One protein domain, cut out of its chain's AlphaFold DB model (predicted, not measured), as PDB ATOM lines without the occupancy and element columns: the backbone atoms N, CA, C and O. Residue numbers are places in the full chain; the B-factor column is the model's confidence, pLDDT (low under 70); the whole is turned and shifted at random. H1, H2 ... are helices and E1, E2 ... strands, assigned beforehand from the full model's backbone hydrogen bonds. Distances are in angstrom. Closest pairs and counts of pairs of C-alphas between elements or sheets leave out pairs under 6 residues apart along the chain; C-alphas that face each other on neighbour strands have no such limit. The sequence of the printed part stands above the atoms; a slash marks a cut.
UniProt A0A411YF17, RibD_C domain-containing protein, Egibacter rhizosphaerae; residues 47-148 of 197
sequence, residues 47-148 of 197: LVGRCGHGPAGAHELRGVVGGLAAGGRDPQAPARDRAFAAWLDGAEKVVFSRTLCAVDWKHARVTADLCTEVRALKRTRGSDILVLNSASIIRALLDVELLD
ATOM      1  N   LEU A  47      33.116 -32.145 -33.314       46.91
ATOM      2  CA  LEU A  47      33.335 -33.553 -33.110       46.91
ATOM      3  C   LEU A  47      32.412 -34.010 -31.990       46.91
ATOM      4  O   LEU A  47      32.507 -33.518 -30.863       46.91
ATOM      5  N   VAL A  48      31.534 -34.945 -32.326       51.38
ATOM      6  CA  VAL A  48      30.732 -35.680 -31.358       51.38
ATOM      7  C   VAL A  48      31.234 -37.109 -31.342       51.38
ATOM      8  O   VAL A  48      31.174 -37.799 -32.359       51.38
ATOM      9  N   GLY A  49      31.808 -37.512 -30.216       43.34
ATOM     10  CA  GLY A  49      32.376 -38.841 -30.046       43.34
ATOM     11  C   GLY A  49      31.558 -39.695 -29.095       43.34
ATOM     12  O   GLY A  49      30.982 -39.174 -28.144       43.34
ATOM     13  N   ARG A  50      31.509 -41.003 -29.352       37.72
ATOM     14  CA  ARG A  50      30.991 -42.004 -28.412       37.72
ATOM     15  C   ARG A  50      32.167 -42.556 -27.604       37.72
ATOM     16  O   ARG A  50      33.177 -42.949 -28.183       37.72
ATOM     17  N   CYS A  51      32.044 -42.574 -26.280       42.69
ATOM     18  CA  CYS A  51      33.175 -42.750 -25.369       42.69
ATOM     19  C   CYS A  51      32.950 -43.892 -24.368       42.69
ATOM     20  O   CYS A  51      32.052 -43.821 -23.532       42.69
ATOM     21  N   GLY A  52      33.787 -44.938 -24.372       38.12
ATOM     22  CA  GLY A  52      33.972 -45.787 -23.177       38.12
ATOM     23  C   GLY A  52      34.347 -44.944 -21.949       38.12
ATOM     24  O   GLY A  52      34.689 -43.774 -22.129       38.12
ATOM     25  N   HIS A  53      34.288 -45.520 -20.734       33.47
ATOM     26  CA  HIS A  53      34.728 -44.853 -19.492       33.47
ATOM     27  C   HIS A  53      36.017 -44.070 -19.785       33.47
ATOM     28  O   HIS A  53      37.029 -44.666 -20.165       33.47
ATOM     29  N   GLY A  54      35.944 -42.735 -19.733       39.22
ATOM     30  CA  GLY A  54      37.111 -41.894 -19.972       39.22
ATOM     31  C   GLY A  54      38.188 -42.213 -18.933       39.22
ATOM     32  O   GLY A  54      37.861 -42.757 -17.873       39.22
ATOM     33  N   PRO A  55      39.467 -41.887 -19.186       36.38
ATOM     34  CA  PRO A  55      40.455 -41.944 -18.114       36.38
ATOM     35  C   PRO A  55      39.921 -41.159 -16.906       36.38
ATOM     36  O   PRO A  55      39.296 -40.109 -17.082       36.38
ATOM     37  N   ALA A  56      40.128 -41.669 -15.688       30.19
ATOM     38  CA  ALA A  56      39.860 -40.906 -14.471       30.19
ATOM     39  C   ALA A  56      40.600 -39.559 -14.600       30.19
ATOM     40  O   ALA A  56      41.824 -39.544 -14.693       30.19
ATOM     41  N   GLY A  57      39.853 -38.458 -14.750       29.88
ATOM     42  CA  GLY A  57      40.399 -37.158 -15.176       29.88
ATOM     43  C   GLY A  57      39.887 -36.626 -16.523       29.88
ATOM     44  O   GLY A  57      40.271 -35.535 -16.928       29.88
ATOM     45  N   ALA A  58      38.961 -37.304 -17.215       33.78
ATOM     46  CA  ALA A  58      38.305 -36.745 -18.407       33.78
ATOM     47  C   ALA A  58      37.462 -35.485 -18.131       33.78
ATOM     48  O   ALA A  58      37.202 -34.697 -19.040       33.78
ATOM     49  N   HIS A  59      37.111 -35.238 -16.866       35.16
ATOM     50  CA  HIS A  59      36.569 -33.956 -16.411       35.16
ATOM     51  C   HIS A  59      37.583 -32.808 -16.520       35.16
ATOM     52  O   HIS A  59      37.189 -31.664 -16.721       35.16
ATOM     53  N   GLU A  60      38.872 -33.133 -16.460       28.77
ATOM     54  CA  GLU A  60      40.007 -32.222 -16.565       28.77
ATOM     55  C   GLU A  60      40.487 -32.061 -18.018       28.77
ATOM     56  O   GLU A  60      41.288 -31.181 -18.299       28.77
ATOM     57  N   LEU A  61      39.999 -32.866 -18.977       35.62
ATOM     58  CA  LEU A  61      40.331 -32.800 -20.417       35.62
ATOM     59  C   LEU A  61      39.610 -31.659 -21.166       35.62
ATOM     60  O   LEU A  61      39.418 -31.709 -22.383       35.62
ATOM     61  N   ARG A  62      39.178 -30.629 -20.436       38.56
ATOM     62  CA  ARG A  62      38.413 -29.503 -20.971       38.56
ATOM     63  C   ARG A  62      39.326 -28.334 -21.274       38.56
ATOM     64  O   ARG A  62      40.250 -28.036 -20.525       38.56
ATOM     65  N   GLY A  63      39.082 -27.727 -22.426       33.88
ATOM     66  CA  GLY A  63      39.911 -26.664 -22.974       33.88
ATOM     67  C   GLY A  63      40.779 -27.145 -24.136       33.88
ATOM     68  O   GLY A  63      41.757 -27.856 -23.965       33.88
ATOM     69  N   VAL A  64      40.430 -26.672 -25.337       36.38
ATOM     70  CA  VAL A  64      41.281 -26.643 -26.546       36.38
ATOM     71  C   VAL A  64      41.619 -28.012 -27.164       36.38
ATOM     72  O   VAL A  64      42.764 -28.419 -27.337       36.38
ATOM     73  N   VAL A  65      40.575 -28.669 -27.666       38.97
ATOM     74  CA  VAL A  65      40.650 -29.901 -28.479       38.97
ATOM     75  C   VAL A  65      41.414 -29.694 -29.798       38.97
ATOM     76  O   VAL A  65      41.982 -30.635 -30.342       38.97
ATOM     77  N   GLY A  66      41.481 -28.455 -30.296       31.00
ATOM     78  CA  GLY A  66      42.209 -28.138 -31.529       31.00
ATOM     79  C   GLY A  66      43.736 -28.185 -31.393       31.00
ATOM     80  O   GLY A  66      44.408 -28.508 -32.364       31.00
ATOM     81  N   GLY A  67      44.279 -27.885 -30.207       33.16
ATOM     82  CA  GLY A  67      45.728 -27.847 -29.958       33.16
ATOM     83  C   GLY A  67      46.265 -29.135 -29.332       33.16
ATOM     84  O   GLY A  67      47.307 -29.641 -29.747       33.16
ATOM     85  N   LEU A  68      45.515 -29.712 -28.387       36.25
ATOM     86  CA  LEU A  68      45.928 -30.909 -27.644       36.25
ATOM     87  C   LEU A  68      46.027 -32.165 -28.523       36.25
ATOM     88  O   LEU A  68      46.916 -32.988 -28.319       36.25
ATOM     89  N   ALA A  69      45.166 -32.300 -29.538       44.03
ATOM     90  CA  ALA A  69      45.195 -33.456 -30.437       44.03
ATOM     91  C   ALA A  69      46.454 -33.497 -31.327       44.03
ATOM     92  O   ALA A  69      46.930 -34.579 -31.665       44.03
ATOM     93  N   ALA A  70      47.002 -32.334 -31.697       45.47
ATOM     94  CA  ALA A  70      48.217 -32.250 -32.505       45.47
ATOM     95  C   ALA A  70      49.486 -32.420 -31.651       45.47
ATOM     96  O   ALA A  70      50.403 -33.122 -32.067       45.47
ATOM     97  N   GLY A  71      49.518 -31.831 -30.449       50.75
ATOM     98  CA  GLY A  71      50.663 -31.924 -29.535       50.75
ATOM     99  C   GLY A  71      50.820 -33.296 -28.873       50.75
ATOM    100  O   GLY A  71      51.937 -33.766 -28.705       50.75
ATOM    101  N   GLY A  72      49.724 -33.992 -28.559       57.91
ATOM    102  CA  GLY A  72      49.767 -35.261 -27.820       57.91
ATOM    103  C   GLY A  72      50.356 -36.462 -28.578       57.91
ATOM    104  O   GLY A  72      50.542 -37.518 -27.984       57.91
ATOM    105  N   ARG A  73      50.660 -36.338 -29.876       64.94
ATOM    106  CA  ARG A  73      51.373 -37.389 -30.631       64.94
ATOM    107  C   ARG A  73      52.893 -37.264 -30.546       64.94
ATOM    108  O   ARG A  73      53.588 -38.190 -30.957       64.94
ATOM    109  N   ASP A  74      53.398 -36.154 -30.013       76.62
ATOM    110  CA  ASP A  74      54.810 -36.007 -29.686       76.62
ATOM    111  C   ASP A  74      55.151 -36.909 -28.483       76.62
ATOM    112  O   ASP A  74      54.536 -36.775 -27.418       76.62
ATOM    113  N   PRO A  75      56.132 -37.825 -28.601       79.44
ATOM    114  CA  PRO A  75      56.618 -38.605 -27.469       79.44
ATOM    115  C   PRO A  75      57.053 -37.747 -26.272       79.44
ATOM    116  O   PRO A  75      56.955 -38.215 -25.141       79.44
ATOM    117  N   GLN A  76      57.484 -36.502 -26.494       82.06
ATOM    118  CA  GLN A  76      57.905 -35.562 -25.450       82.06
ATOM    119  C   GLN A  76      56.757 -34.745 -24.842       82.06
ATOM    120  O   GLN A  76      56.968 -34.050 -23.847       82.06
ATOM    121  N   ALA A  77      55.535 -34.836 -25.379       79.88
ATOM    122  CA  ALA A  77      54.389 -34.132 -24.811       79.88
ATOM    123  C   ALA A  77      54.092 -34.596 -23.373       79.88
ATOM    124  O   ALA A  77      54.394 -35.735 -23.012       79.88
ATOM    125  N   PRO A  78      53.456 -33.769 -22.529       80.44
ATOM    126  CA  PRO A  78      53.016 -34.196 -21.207       80.44
ATOM    127  C   PRO A  78      52.208 -35.502 -21.256       80.44
ATOM    128  O   PRO A  78      51.420 -35.732 -22.174       80.44
ATOM    129  N   ALA A  79      52.366 -36.363 -20.244       78.50
ATOM    130  CA  ALA A  79      51.711 -37.677 -20.216       78.50
ATOM    131  C   ALA A  79      50.184 -37.596 -20.385       78.50
ATOM    132  O   ALA A  79      49.592 -38.441 -21.056       78.50
ATOM    133  N   ARG A  80      49.571 -36.544 -19.832       73.50
ATOM    134  CA  ARG A  80      48.150 -36.216 -19.990       73.50
ATOM    135  C   ARG A  80      47.757 -36.020 -21.454       73.50
ATOM    136  O   ARG A  80      46.771 -36.599 -21.901       73.50
ATOM    137  N   ASP A  81      48.535 -35.246 -22.200       73.62
ATOM    138  CA  ASP A  81      48.229 -34.896 -23.588       73.62
ATOM    139  C   ASP A  81      48.380 -36.120 -24.495       73.62
ATOM    140  O   ASP A  81      47.544 -36.360 -25.367       73.62
ATOM    141  N   ARG A  82      49.388 -36.963 -24.226       81.75
ATOM    142  CA  ARG A  82      49.551 -38.254 -24.913       81.75
ATOM    143  C   ARG A  82      48.398 -39.214 -24.631       81.75
ATOM    144  O   ARG A  82      47.883 -39.839 -25.556       81.75
ATOM    145  N   ALA A  83      47.960 -39.313 -23.375       77.56
ATOM    146  CA  ALA A  83      46.810 -40.136 -23.005       77.56
ATOM    147  C   ALA A  83      45.520 -39.643 -23.683       77.56
ATOM    148  O   ALA A  83      44.740 -40.449 -24.190       77.56
ATOM    149  N   PHE A  84      45.325 -38.323 -23.754       74.69
ATOM    150  CA  PHE A  84      44.202 -37.723 -24.467       74.69
ATOM    151  C   PHE A  84      44.234 -38.022 -25.966       74.69
ATOM    152  O   PHE A  84      43.215 -38.423 -26.525       74.69
ATOM    153  N   ALA A  85      45.389 -37.870 -26.616       78.19
ATOM    154  CA  ALA A  85      45.539 -38.165 -28.039       78.19
ATOM    155  C   ALA A  85      45.272 -39.646 -28.346       78.19
ATOM    156  O   ALA A  85      44.523 -39.947 -29.273       78.19
ATOM    157  N   ALA A  86      45.804 -40.565 -27.532       82.62
ATOM    158  CA  ALA A  86      45.554 -41.999 -27.678       82.62
ATOM    159  C   ALA A  86      44.062 -42.345 -27.519       82.62
ATOM    160  O   ALA A  86      43.505 -43.101 -28.318       82.62
ATOM    161  N   TRP A  87      43.399 -41.756 -26.521       82.06
ATOM    162  CA  TRP A  87      41.959 -41.908 -26.323       82.06
ATOM    163  C   TRP A  87      41.156 -41.348 -27.504       82.06
ATOM    164  O   TRP A  87      40.248 -42.010 -28.011       82.06
ATOM    165  N   LEU A  88      41.520 -40.155 -27.984       80.50
ATOM    166  CA  LEU A  88      40.858 -39.517 -29.113       80.50
ATOM    167  C   LEU A  88      41.016 -40.358 -30.381       80.50
ATOM    168  O   LEU A  88      40.044 -40.529 -31.106       80.50
ATOM    169  N   ASP A  89      42.194 -40.927 -30.640       83.00
ATOM    170  CA  ASP A  89      42.447 -41.767 -31.814       83.00
ATOM    171  C   ASP A  89      41.558 -43.024 -31.830       83.00
ATOM    172  O   ASP A  89      41.033 -43.369 -32.892       83.00
ATOM    173  N   GLY A  90      41.313 -43.642 -30.669       83.12
ATOM    174  CA  GLY A  90      40.444 -44.818 -30.529       83.12
ATOM    175  C   GLY A  90      38.936 -44.528 -30.510       83.12
ATOM    176  O   GLY A  90      38.143 -45.440 -30.733       83.12
ATOM    177  N   ALA A  91      38.517 -43.287 -30.258       83.06
ATOM    178  CA  ALA A  91      37.099 -42.938 -30.170       83.06
ATOM    179  C   ALA A  91      36.400 -42.965 -31.541       83.06
ATOM    180  O   ALA A  91      36.974 -42.538 -32.549       83.06
ATOM    181  N   GLU A  92      35.129 -43.381 -31.574       85.69
ATOM    182  CA  GLU A  92      34.255 -43.138 -32.727       85.69
ATOM    183  C   GLU A  92      33.951 -41.648 -32.839       85.69
ATOM    184  O   GLU A  92      33.666 -40.995 -31.836       85.69
ATOM    185  N   LYS A  93      33.992 -41.112 -34.058       85.62
ATOM    186  CA  LYS A  93      33.931 -39.676 -34.328       85.62
ATOM    187  C   LYS A  93      32.833 -39.356 -35.331       85.62
ATOM    188  O   LYS A  93      32.777 -39.922 -36.421       85.62
ATOM    189  N   VAL A  94      32.002 -38.382 -34.997       87.69
ATOM    190  CA  VAL A  94      31.044 -37.782 -35.922       87.69
ATOM    191  C   VAL A  94      31.419 -36.330 -36.129       87.69
ATOM    192  O   VAL A  94      31.438 -35.541 -35.185       87.69
ATOM    193  N   VAL A  95      31.723 -35.986 -37.374       88.06
ATOM    194  CA  VAL A  95      32.018 -34.620 -37.789       88.06
ATOM    195  C   VAL A  95      30.767 -34.029 -38.411       88.06
ATOM    196  O   VAL A  95      30.316 -34.465 -39.469       88.06
ATOM    197  N   PHE A  96      30.221 -33.004 -37.768       86.44
ATOM    198  CA  PHE A  96      29.104 -32.263 -38.333       86.44
ATOM    199  C   PHE A  96      29.615 -31.187 -39.281       86.44
ATOM    200  O   PHE A  96      30.345 -30.296 -38.847       86.44
ATOM    201  N   SER A  97      29.251 -31.274 -40.561       83.69
ATOM    202  CA  SER A  97      29.607 -30.290 -41.583       83.69
ATOM    203  C   SER A  97      28.615 -30.290 -42.744       83.69
ATOM    204  O   SER A  97      28.033 -31.316 -43.076       83.69
ATOM    205  N   ARG A  98      28.443 -29.126 -43.381       82.19
ATOM    206  CA  ARG A  98      27.613 -28.961 -44.591       82.19
ATOM    207  C   ARG A  98      28.419 -28.902 -45.885       82.19
ATOM    208  O   ARG A  98      27.850 -29.048 -46.957       82.19
ATOM    209  N   THR A  99      29.720 -28.640 -45.786       82.06
ATOM    210  CA  THR A  99      30.608 -28.434 -46.941       82.06
ATOM    211  C   THR A  99      31.692 -29.495 -47.042       82.06
ATOM    212  O   THR A  99      32.205 -29.746 -48.128       82.06
ATOM    213  N   LEU A 100      32.053 -30.118 -45.921       83.88
ATOM    214  CA  LEU A 100      33.019 -31.202 -45.898       83.88
ATOM    215  C   LEU A 100      32.327 -32.513 -46.275       83.88
ATOM    216  O   LEU A 100      31.324 -32.870 -45.664       83.88
ATOM    217  N   CYS A 101      32.879 -33.231 -47.250       79.06
ATOM    218  CA  CYS A 101      32.329 -34.517 -47.688       79.06
ATOM    219  C   CYS A 101      33.017 -35.719 -47.025       79.06
ATOM    220  O   CYS A 101      32.407 -36.773 -46.892       79.06
ATOM    221  N   ALA A 102      34.283 -35.579 -46.620       79.19
ATOM    222  CA  ALA A 102      35.071 -36.657 -46.029       79.19
ATOM    223  C   ALA A 102      36.164 -36.113 -45.098       79.19
ATOM    224  O   ALA A 102      36.585 -34.962 -45.224       79.19
ATOM    225  N   VAL A 103      36.625 -36.967 -44.185       83.00
ATOM    226  CA  VAL A 103      37.787 -36.750 -43.312       83.00
ATOM    227  C   VAL A 103      38.665 -37.996 -43.330       83.00
ATOM    228  O   VAL A 103      38.168 -39.102 -43.516       83.00
ATOM    229  N   ASP A 104      39.961 -37.818 -43.108       81.38
ATOM    230  CA  ASP A 104      40.974 -38.879 -43.049       81.38
ATOM    231  C   ASP A 104      41.198 -39.424 -41.623       81.38
ATOM    232  O   ASP A 104      42.123 -40.193 -41.362       81.38
ATOM    233  N   TRP A 105      40.345 -39.038 -40.672       81.88
ATOM    234  CA  TRP A 105      40.468 -39.444 -39.277       81.88
ATOM    235  C   TRP A 105      40.005 -40.885 -39.060       81.88
ATOM    236  O   TRP A 105      38.950 -41.305 -39.539       81.88
ATOM    237  N   LYS A 106      40.757 -41.633 -38.245       81.19
ATOM    238  CA  LYS A 106      40.363 -42.982 -37.825       81.19
ATOM    239  C   LYS A 106      39.014 -42.948 -37.104       81.19
ATOM    240  O   LYS A 106      38.791 -42.104 -36.229       81.19
ATOM    241  N   HIS A 107      38.149 -43.893 -37.472       85.56
ATOM    242  CA  HIS A 107      36.805 -44.080 -36.916       85.56
ATOM    243  C   HIS A 107      35.888 -42.854 -37.057       85.56
ATOM    244  O   HIS A 107      35.014 -42.643 -36.217       85.56
ATOM    245  N   ALA A 108      36.082 -42.040 -38.101       84.88
ATOM    246  CA  ALA A 108      35.293 -40.837 -38.331       84.88
ATOM    247  C   ALA A 108      34.313 -40.957 -39.502       84.88
ATOM    248  O   ALA A 108      34.621 -41.537 -40.540       84.88
ATOM    249  N   ARG A 109      33.140 -40.340 -39.343       87.25
ATOM    250  CA  ARG A 109      32.170 -40.099 -40.421       87.25
ATOM    251  C   ARG A 109      31.722 -38.643 -40.430       87.25
ATOM    252  O   ARG A 109      31.753 -37.984 -39.391       87.25
ATOM    253  N   VAL A 110      31.284 -38.160 -41.591       86.38
ATOM    254  CA  VAL A 110      30.789 -36.789 -41.774       86.38
ATOM    255  C   VAL A 110      29.286 -36.806 -42.039       86.38
ATOM    256  O   VAL A 110      28.804 -37.640 -42.800       86.38
ATOM    257  N   THR A 111      28.544 -35.890 -41.421       88.12
ATOM    258  CA  THR A 111      27.109 -35.700 -41.675       88.12
ATOM    259  C   THR A 111      26.705 -34.239 -41.487       88.12
ATOM    260  O   THR A 111      27.337 -33.497 -40.738       88.12
ATOM    261  N   ALA A 112      25.635 -33.814 -42.155       87.12
ATOM    262  CA  ALA A 112      25.029 -32.499 -41.957       87.12
ATOM    263  C   ALA A 112      23.839 -32.532 -40.980       87.12
ATOM    264  O   ALA A 112      23.448 -31.482 -40.467       87.12
ATOM    265  N   ASP A 113      23.262 -33.710 -40.715       88.69
ATOM    266  CA  ASP A 113      22.063 -33.855 -39.885       88.69
ATOM    267  C   ASP A 113      22.429 -34.107 -38.418       88.69
ATOM    268  O   ASP A 113      22.594 -35.241 -37.968       88.69
ATOM    269  N   LEU A 114      22.550 -33.013 -37.668       87.00
ATOM    270  CA  LEU A 114      22.842 -33.023 -36.238       87.00
ATOM    271  C   LEU A 114      21.793 -33.784 -35.418       87.00
ATOM    272  O   LEU A 114      22.128 -34.625 -34.582       87.00
ATOM    273  N   CYS A 115      20.520 -33.467 -35.624       88.31
ATOM    274  CA  CYS A 115      19.446 -33.917 -34.750       88.31
ATOM    275  C   CYS A 115      19.190 -35.414 -34.897       88.31
ATOM    276  O   CYS A 115      19.056 -36.116 -33.891       88.31
ATOM    277  N   THR A 116      19.112 -35.906 -36.134       90.38
ATOM    278  CA  THR A 116      18.880 -37.329 -36.403       90.38
ATOM    279  C   THR A 116      20.041 -38.162 -35.887       90.38
ATOM    280  O   THR A 116      19.822 -39.157 -35.192       90.38
ATOM    281  N   GLU A 117      21.269 -37.718 -36.151       89.81
ATOM    282  CA  GLU A 117      22.478 -38.430 -35.758       89.81
ATOM    283  C   GLU A 117      22.616 -38.521 -34.236       89.81
ATOM    284  O   GLU A 117      22.783 -39.611 -33.690       89.81
ATOM    285  N   VAL A 118      22.465 -37.402 -33.517       89.19
ATOM    286  CA  VAL A 118      22.565 -37.405 -32.050       89.19
ATOM    287  C   VAL A 118      21.445 -38.233 -31.420       89.19
ATOM    288  O   VAL A 118      21.701 -38.999 -30.493       89.19
ATOM    289  N   ARG A 119      20.212 -38.178 -31.941       90.25
ATOM    290  CA  ARG A 119      19.129 -39.055 -31.460       90.25
ATOM    291  C   ARG A 119      19.398 -40.529 -31.746       90.25
ATOM    292  O   ARG A 119      19.013 -41.377 -30.945       90.25
ATOM    293  N   ALA A 120      20.028 -40.867 -32.869       89.69
ATOM    294  CA  ALA A 120      20.444 -42.239 -33.148       89.69
ATOM    295  C   ALA A 120      21.521 -42.692 -32.152       89.69
ATOM    296  O   ALA A 120      21.365 -43.734 -31.518       89.69
ATOM    297  N   LEU A 121      22.538 -41.858 -31.920       87.12
ATOM    298  CA  LEU A 121      23.602 -42.125 -30.954       87.12
ATOM    299  C   LEU A 121      23.074 -42.310 -29.526       87.12
ATOM    300  O   LEU A 121      23.529 -43.225 -28.841       87.12
ATOM    301  N   LYS A 122      22.106 -41.487 -29.092       85.56
ATOM    302  CA  LYS A 122      21.470 -41.588 -27.765       85.56
ATOM    303  C   LYS A 122      20.604 -42.845 -27.601       85.56
ATOM    304  O   LYS A 122      20.382 -43.272 -26.474       85.56
ATOM    305  N   ARG A 123      20.093 -43.432 -28.693       88.00
ATOM    306  CA  ARG A 123      19.279 -44.668 -28.651       88.00
ATOM    307  C   ARG A 123      20.122 -45.930 -28.522       88.00
ATOM    308  O   ARG A 123      19.665 -46.918 -27.951       88.00
ATOM    309  N   THR A 124      21.329 -45.925 -29.069       80.19
ATOM    310  CA  THR A 124      22.217 -47.083 -28.997       80.19
ATOM    311  C   THR A 124      22.710 -47.256 -27.555       80.19
ATOM    312  O   THR A 124      23.175 -46.303 -26.935       80.19
ATOM    313  N   ARG A 125      22.646 -48.470 -26.995       63.34
ATOM    314  CA  ARG A 125      23.209 -48.741 -25.657       63.34
ATOM    315  C   ARG A 125      24.722 -48.507 -25.653       63.34
ATOM    316  O   ARG A 125      25.395 -48.845 -26.626       63.34
ATOM    317  N   GLY A 126      25.249 -47.927 -24.580       64.31
ATOM    318  CA  GLY A 126      26.685 -47.740 -24.366       64.31
ATOM    319  C   GLY A 126      27.036 -46.416 -23.681       64.31
ATOM    320  O   GLY A 126      26.159 -45.627 -23.361       64.31
ATOM    321  N   SER A 127      28.335 -46.253 -23.457       67.25
ATOM    322  CA  SER A 127      29.161 -45.044 -23.526       67.25
ATOM    323  C   SER A 127      28.535 -43.654 -23.704       67.25
ATOM    324  O   SER A 127      27.745 -43.434 -24.623       67.25
ATOM    325  N   ASP A 128      29.033 -42.693 -22.919       79.62
ATOM    326  CA  ASP A 128      28.691 -41.270 -23.015       79.62
ATOM    327  C   ASP A 128      29.026 -40.671 -24.387       79.62
ATOM    328  O   ASP A 128      29.916 -41.137 -25.107       79.62
ATOM    329  N   ILE A 129      28.304 -39.608 -24.743       84.06
ATOM    330  CA  ILE A 129      28.508 -38.855 -25.980       84.06
ATOM    331  C   ILE A 129      29.136 -37.511 -25.629       84.06
ATOM    332  O   ILE A 129      28.494 -36.669 -25.000       84.06
ATOM    333  N   LEU A 130      30.375 -37.288 -26.063       84.62
ATOM    334  CA  LEU A 130      31.081 -36.039 -25.811       84.62
ATOM    335  C   LEU A 130      31.020 -35.119 -27.027       84.62
ATOM    336  O   LEU A 130      31.477 -35.472 -28.115       84.62
ATOM    337  N   VAL A 131      30.511 -33.905 -26.816       84.69
ATOM    338  CA  VAL A 131      30.589 -32.799 -27.775       84.69
ATOM    339  C   VAL A 131      31.821 -31.971 -27.433       84.69
ATOM    340  O   VAL A 131      31.823 -31.214 -26.468       84.69
ATOM    341  N   LEU A 132      32.885 -32.120 -28.217       70.38
ATOM    342  CA  LEU A 132      34.174 -31.480 -27.933       70.38
ATOM    343  C   LEU A 132      34.177 -29.975 -28.266       70.38
ATOM    344  O   LEU A 132      34.804 -29.172 -27.582       70.38
ATOM    345  N   ASN A 133      33.497 -29.603 -29.350       69.62
ATOM    346  CA  ASN A 133      33.207 -28.241 -29.831       69.62
ATOM    347  C   ASN A 133      32.238 -28.397 -31.029       69.62
ATOM    348  O   ASN A 133      31.938 -29.527 -31.411       69.62
ATOM    349  N   SER A 134      31.701 -27.396 -31.731       72.25
ATOM    350  CA  SER A 134      31.834 -25.930 -31.738       72.25
ATOM    351  C   SER A 134      30.714 -25.250 -30.942       72.25
ATOM    352  O   SER A 134      29.658 -25.850 -30.736       72.25
ATOM    353  N   ALA A 135      30.868 -23.969 -30.593       82.31
ATOM    354  CA  ALA A 135      29.776 -23.146 -30.070       82.31
ATOM    355  C   ALA A 135      28.494 -23.247 -30.920       82.31
ATOM    356  O   ALA A 135      27.402 -23.253 -30.367       82.31
ATOM    357  N   SER A 136      28.605 -23.380 -32.248       83.38
ATOM    358  CA  SER A 136      27.432 -23.548 -33.115       83.38
ATOM    359  C   SER A 136      26.747 -24.912 -32.962       83.38
ATOM    360  O   SER A 136      25.523 -24.973 -32.993       83.38
ATOM    361  N   ILE A 137      27.509 -25.986 -32.721       85.50
ATOM    362  CA  ILE A 137      26.969 -27.322 -32.412       85.50
ATOM    363  C   ILE A 137      26.291 -27.312 -31.050       85.50
ATOM    364  O   ILE A 137      25.167 -27.782 -30.921       85.50
ATOM    365  N   ILE A 138      26.962 -26.751 -30.041       87.00
ATOM    366  CA  ILE A 138      26.430 -26.676 -28.680       87.00
ATOM    367  C   ILE A 138      25.115 -25.894 -28.683       87.00
ATOM    368  O   ILE A 138      24.132 -26.379 -28.136       87.00
ATOM    369  N   ARG A 139      25.060 -24.737 -29.358       86.62
ATOM    370  CA  ARG A 139      23.813 -23.972 -29.532       86.62
ATOM    371  C   ARG A 139      22.727 -24.793 -30.210       86.62
ATOM    372  O   ARG A 139      21.653 -24.925 -29.644       86.62
ATOM    373  N   ALA A 140      23.031 -25.409 -31.352       86.94
ATOM    374  CA  ALA A 140      22.046 -26.207 -32.070       86.94
ATOM    375  C   ALA A 140      21.482 -27.342 -31.198       86.94
ATOM    376  O   ALA A 140      20.287 -27.609 -31.250       86.94
ATOM    377  N   LEU A 141      22.307 -27.977 -30.358       88.25
ATOM    378  CA  LEU A 141      21.857 -29.008 -29.418       88.25
ATOM    379  C   LEU A 141      21.066 -28.454 -28.226       88.25
ATOM    380  O   LEU A 141      20.191 -29.158 -27.721       88.25
ATOM    381  N   LEU A 142      21.360 -27.231 -27.771       87.69
ATOM    382  CA  LEU A 142      20.546 -26.531 -26.773       87.69
ATOM    383  C   LEU A 142      19.154 -26.222 -27.336       87.69
ATOM    384  O   LEU A 142      18.170 -26.466 -26.643       87.69
ATOM    385  N   ASP A 143      19.072 -25.753 -28.585       86.25
ATOM    386  CA  ASP A 143      17.815 -25.362 -29.238       86.25
ATOM    387  C   ASP A 143      16.849 -26.539 -29.410       86.25
ATOM    388  O   ASP A 143      15.633 -26.367 -29.344       86.25
ATOM    389  N   VAL A 144      17.383 -27.750 -29.607       87.62
ATOM    390  CA  VAL A 144      16.584 -28.983 -29.710       87.62
ATOM    391  C   VAL A 144      16.562 -29.809 -28.422       87.62
ATOM    392  O   VAL A 144      16.142 -30.967 -28.448       87.62
ATOM    393  N   GLU A 145      17.037 -29.232 -27.316       88.31
ATOM    394  CA  GLU A 145      17.049 -29.823 -25.973       88.31
ATOM    395  C   GLU A 145      17.683 -31.226 -25.899       88.31
ATOM    396  O   GLU A 145      17.220 -32.114 -25.181       88.31
ATOM    397  N   LEU A 146      18.773 -31.445 -26.642       89.06
ATOM    398  CA  LEU A 146      19.481 -32.731 -26.682       89.06
ATOM    399  C   LEU A 146      20.696 -32.816 -25.741       89.06
ATOM    400  O   LEU A 146      21.254 -33.909 -25.608       89.06
ATOM    401  N   LEU A 147      21.080 -31.718 -25.080       88.94
ATOM    402  CA  LEU A 147      22.166 -31.679 -24.090       88.94
ATOM    403  C   LEU A 147      21.679 -32.032 -22.679       88.94
ATOM    404  O   LEU A 147      20.805 -31.362 -22.131       88.94
ATOM    405  N   ASP A 148      22.298 -33.050 -22.080       88.94
ATOM    406  CA  ASP A 148      21.984 -33.510 -20.719       88.94
ATOM    407  C   ASP A 148      22.901 -32.876 -19.658       88.94
ATOM    408  O   ASP A 148      22.439 -32.493 -18.578       88.94
TER     409      ASP A 148
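AT A GLANCE: This is residues 47 to 148 of the 197 residues of the protein "RibD_C domain-containing protein" of Egibacter rhizosphaerae (UniProt A0A411YF17). A small twisted sheet of four strands, E3 E2 E1 E4, has the helix H3 packed along one of its faces and H4 near H3, while at the other end of the longest axis H1 and H2 cross as a pair that reaches the sheet through residues 87 to 90 of H2. The residues 52 to 64 make a long loop from E1 to H1. The printed part has 102 residues, with four named helices and four named strands in the order E1 H1 H2 E2 E3 H3 E4 H4; the sheet is mixed and the class is mixed, helices and strands. The whole is compact, with a radius of gyration of the C-alphas of 14.0 A, and spans 41 by 29 by 24 A.

HOW THE PARTS SIT: E1, residues 47 to 51, is an inner strand between E2, residues 92 to 96, and the edge strand E4, residues 128 to 131. E1 and E4 are antiparallel at 163 degrees, with N 51 and O 128 2.8 A apart. E2 and E1 are antiparallel at 157 degrees, with N 94 and O 48 2.8 A apart. E3, residues 108 to 111, is the other edge strand, parallel to E2 at 28 degrees, with N 95 and O 109 2.8 A apart. H1, residues 65 to 71, is not on the sheet. It touches H2, residues 79 to 90, about perpendicular at 70.2 degrees, only just beyond steep; their closest C-alphas are those of Ala 69 and Ala 85, 5.3 A apart. H2 is only just on the sheet, with 5 pairs of C-alphas within 10 A, and only grazes it with residues 87 to 90. H3, residues 114 to 123, is on the sheet at a height of 8.1 A and runs along the strands, at 2 degrees to E1 on the local plane. It lies over E1, where 4 of its C-alphas fall, and only just not over E4, where 2 fall. E3, H3 and E4 form a split strand-helix-strand unit, two strands running the same way with E2 and E1 between them, and its crossover is right-handed. H4, residues 135 to 143, only grazes the sheet with residues 137 to 141. H3 and H4 are close but not clearly touching; their closest C-alphas, of Cys 115 and Leu 141, are 7.6 A apart. Every O i to N i+4 pair is within hydrogen-bond range in H2, H3 and H4; in H1 1 of 3 is, beside 1 of 4 O i to N i+3 pairs.

IN THESE COORDINATES: E1 begins at C-alpha 47 (33.335, -33.553, -33.110) and is 12.0 A long; E2 is 13.3 A long. H2, the longest helix, measures 16.9 A from C-alpha 79 (51.711, -37.677, -20.216). H3 measures 14.3 A, and H4 12.2 A, ending at C-alpha 143 (17.815, -25.362, -29.238).

THE WHOLE: The C-alphas of Gln 76 and Val 144, the two farthest apart, are 42.1 A from each other. The printed part has no cut. The links E1 to H1 and E2 to E3 are long, with 13 and 11 residues. The mean pLDDT of the printed part is 71.4, and 31 residues are under 70: 47 to 73, 125 to 127, and 133.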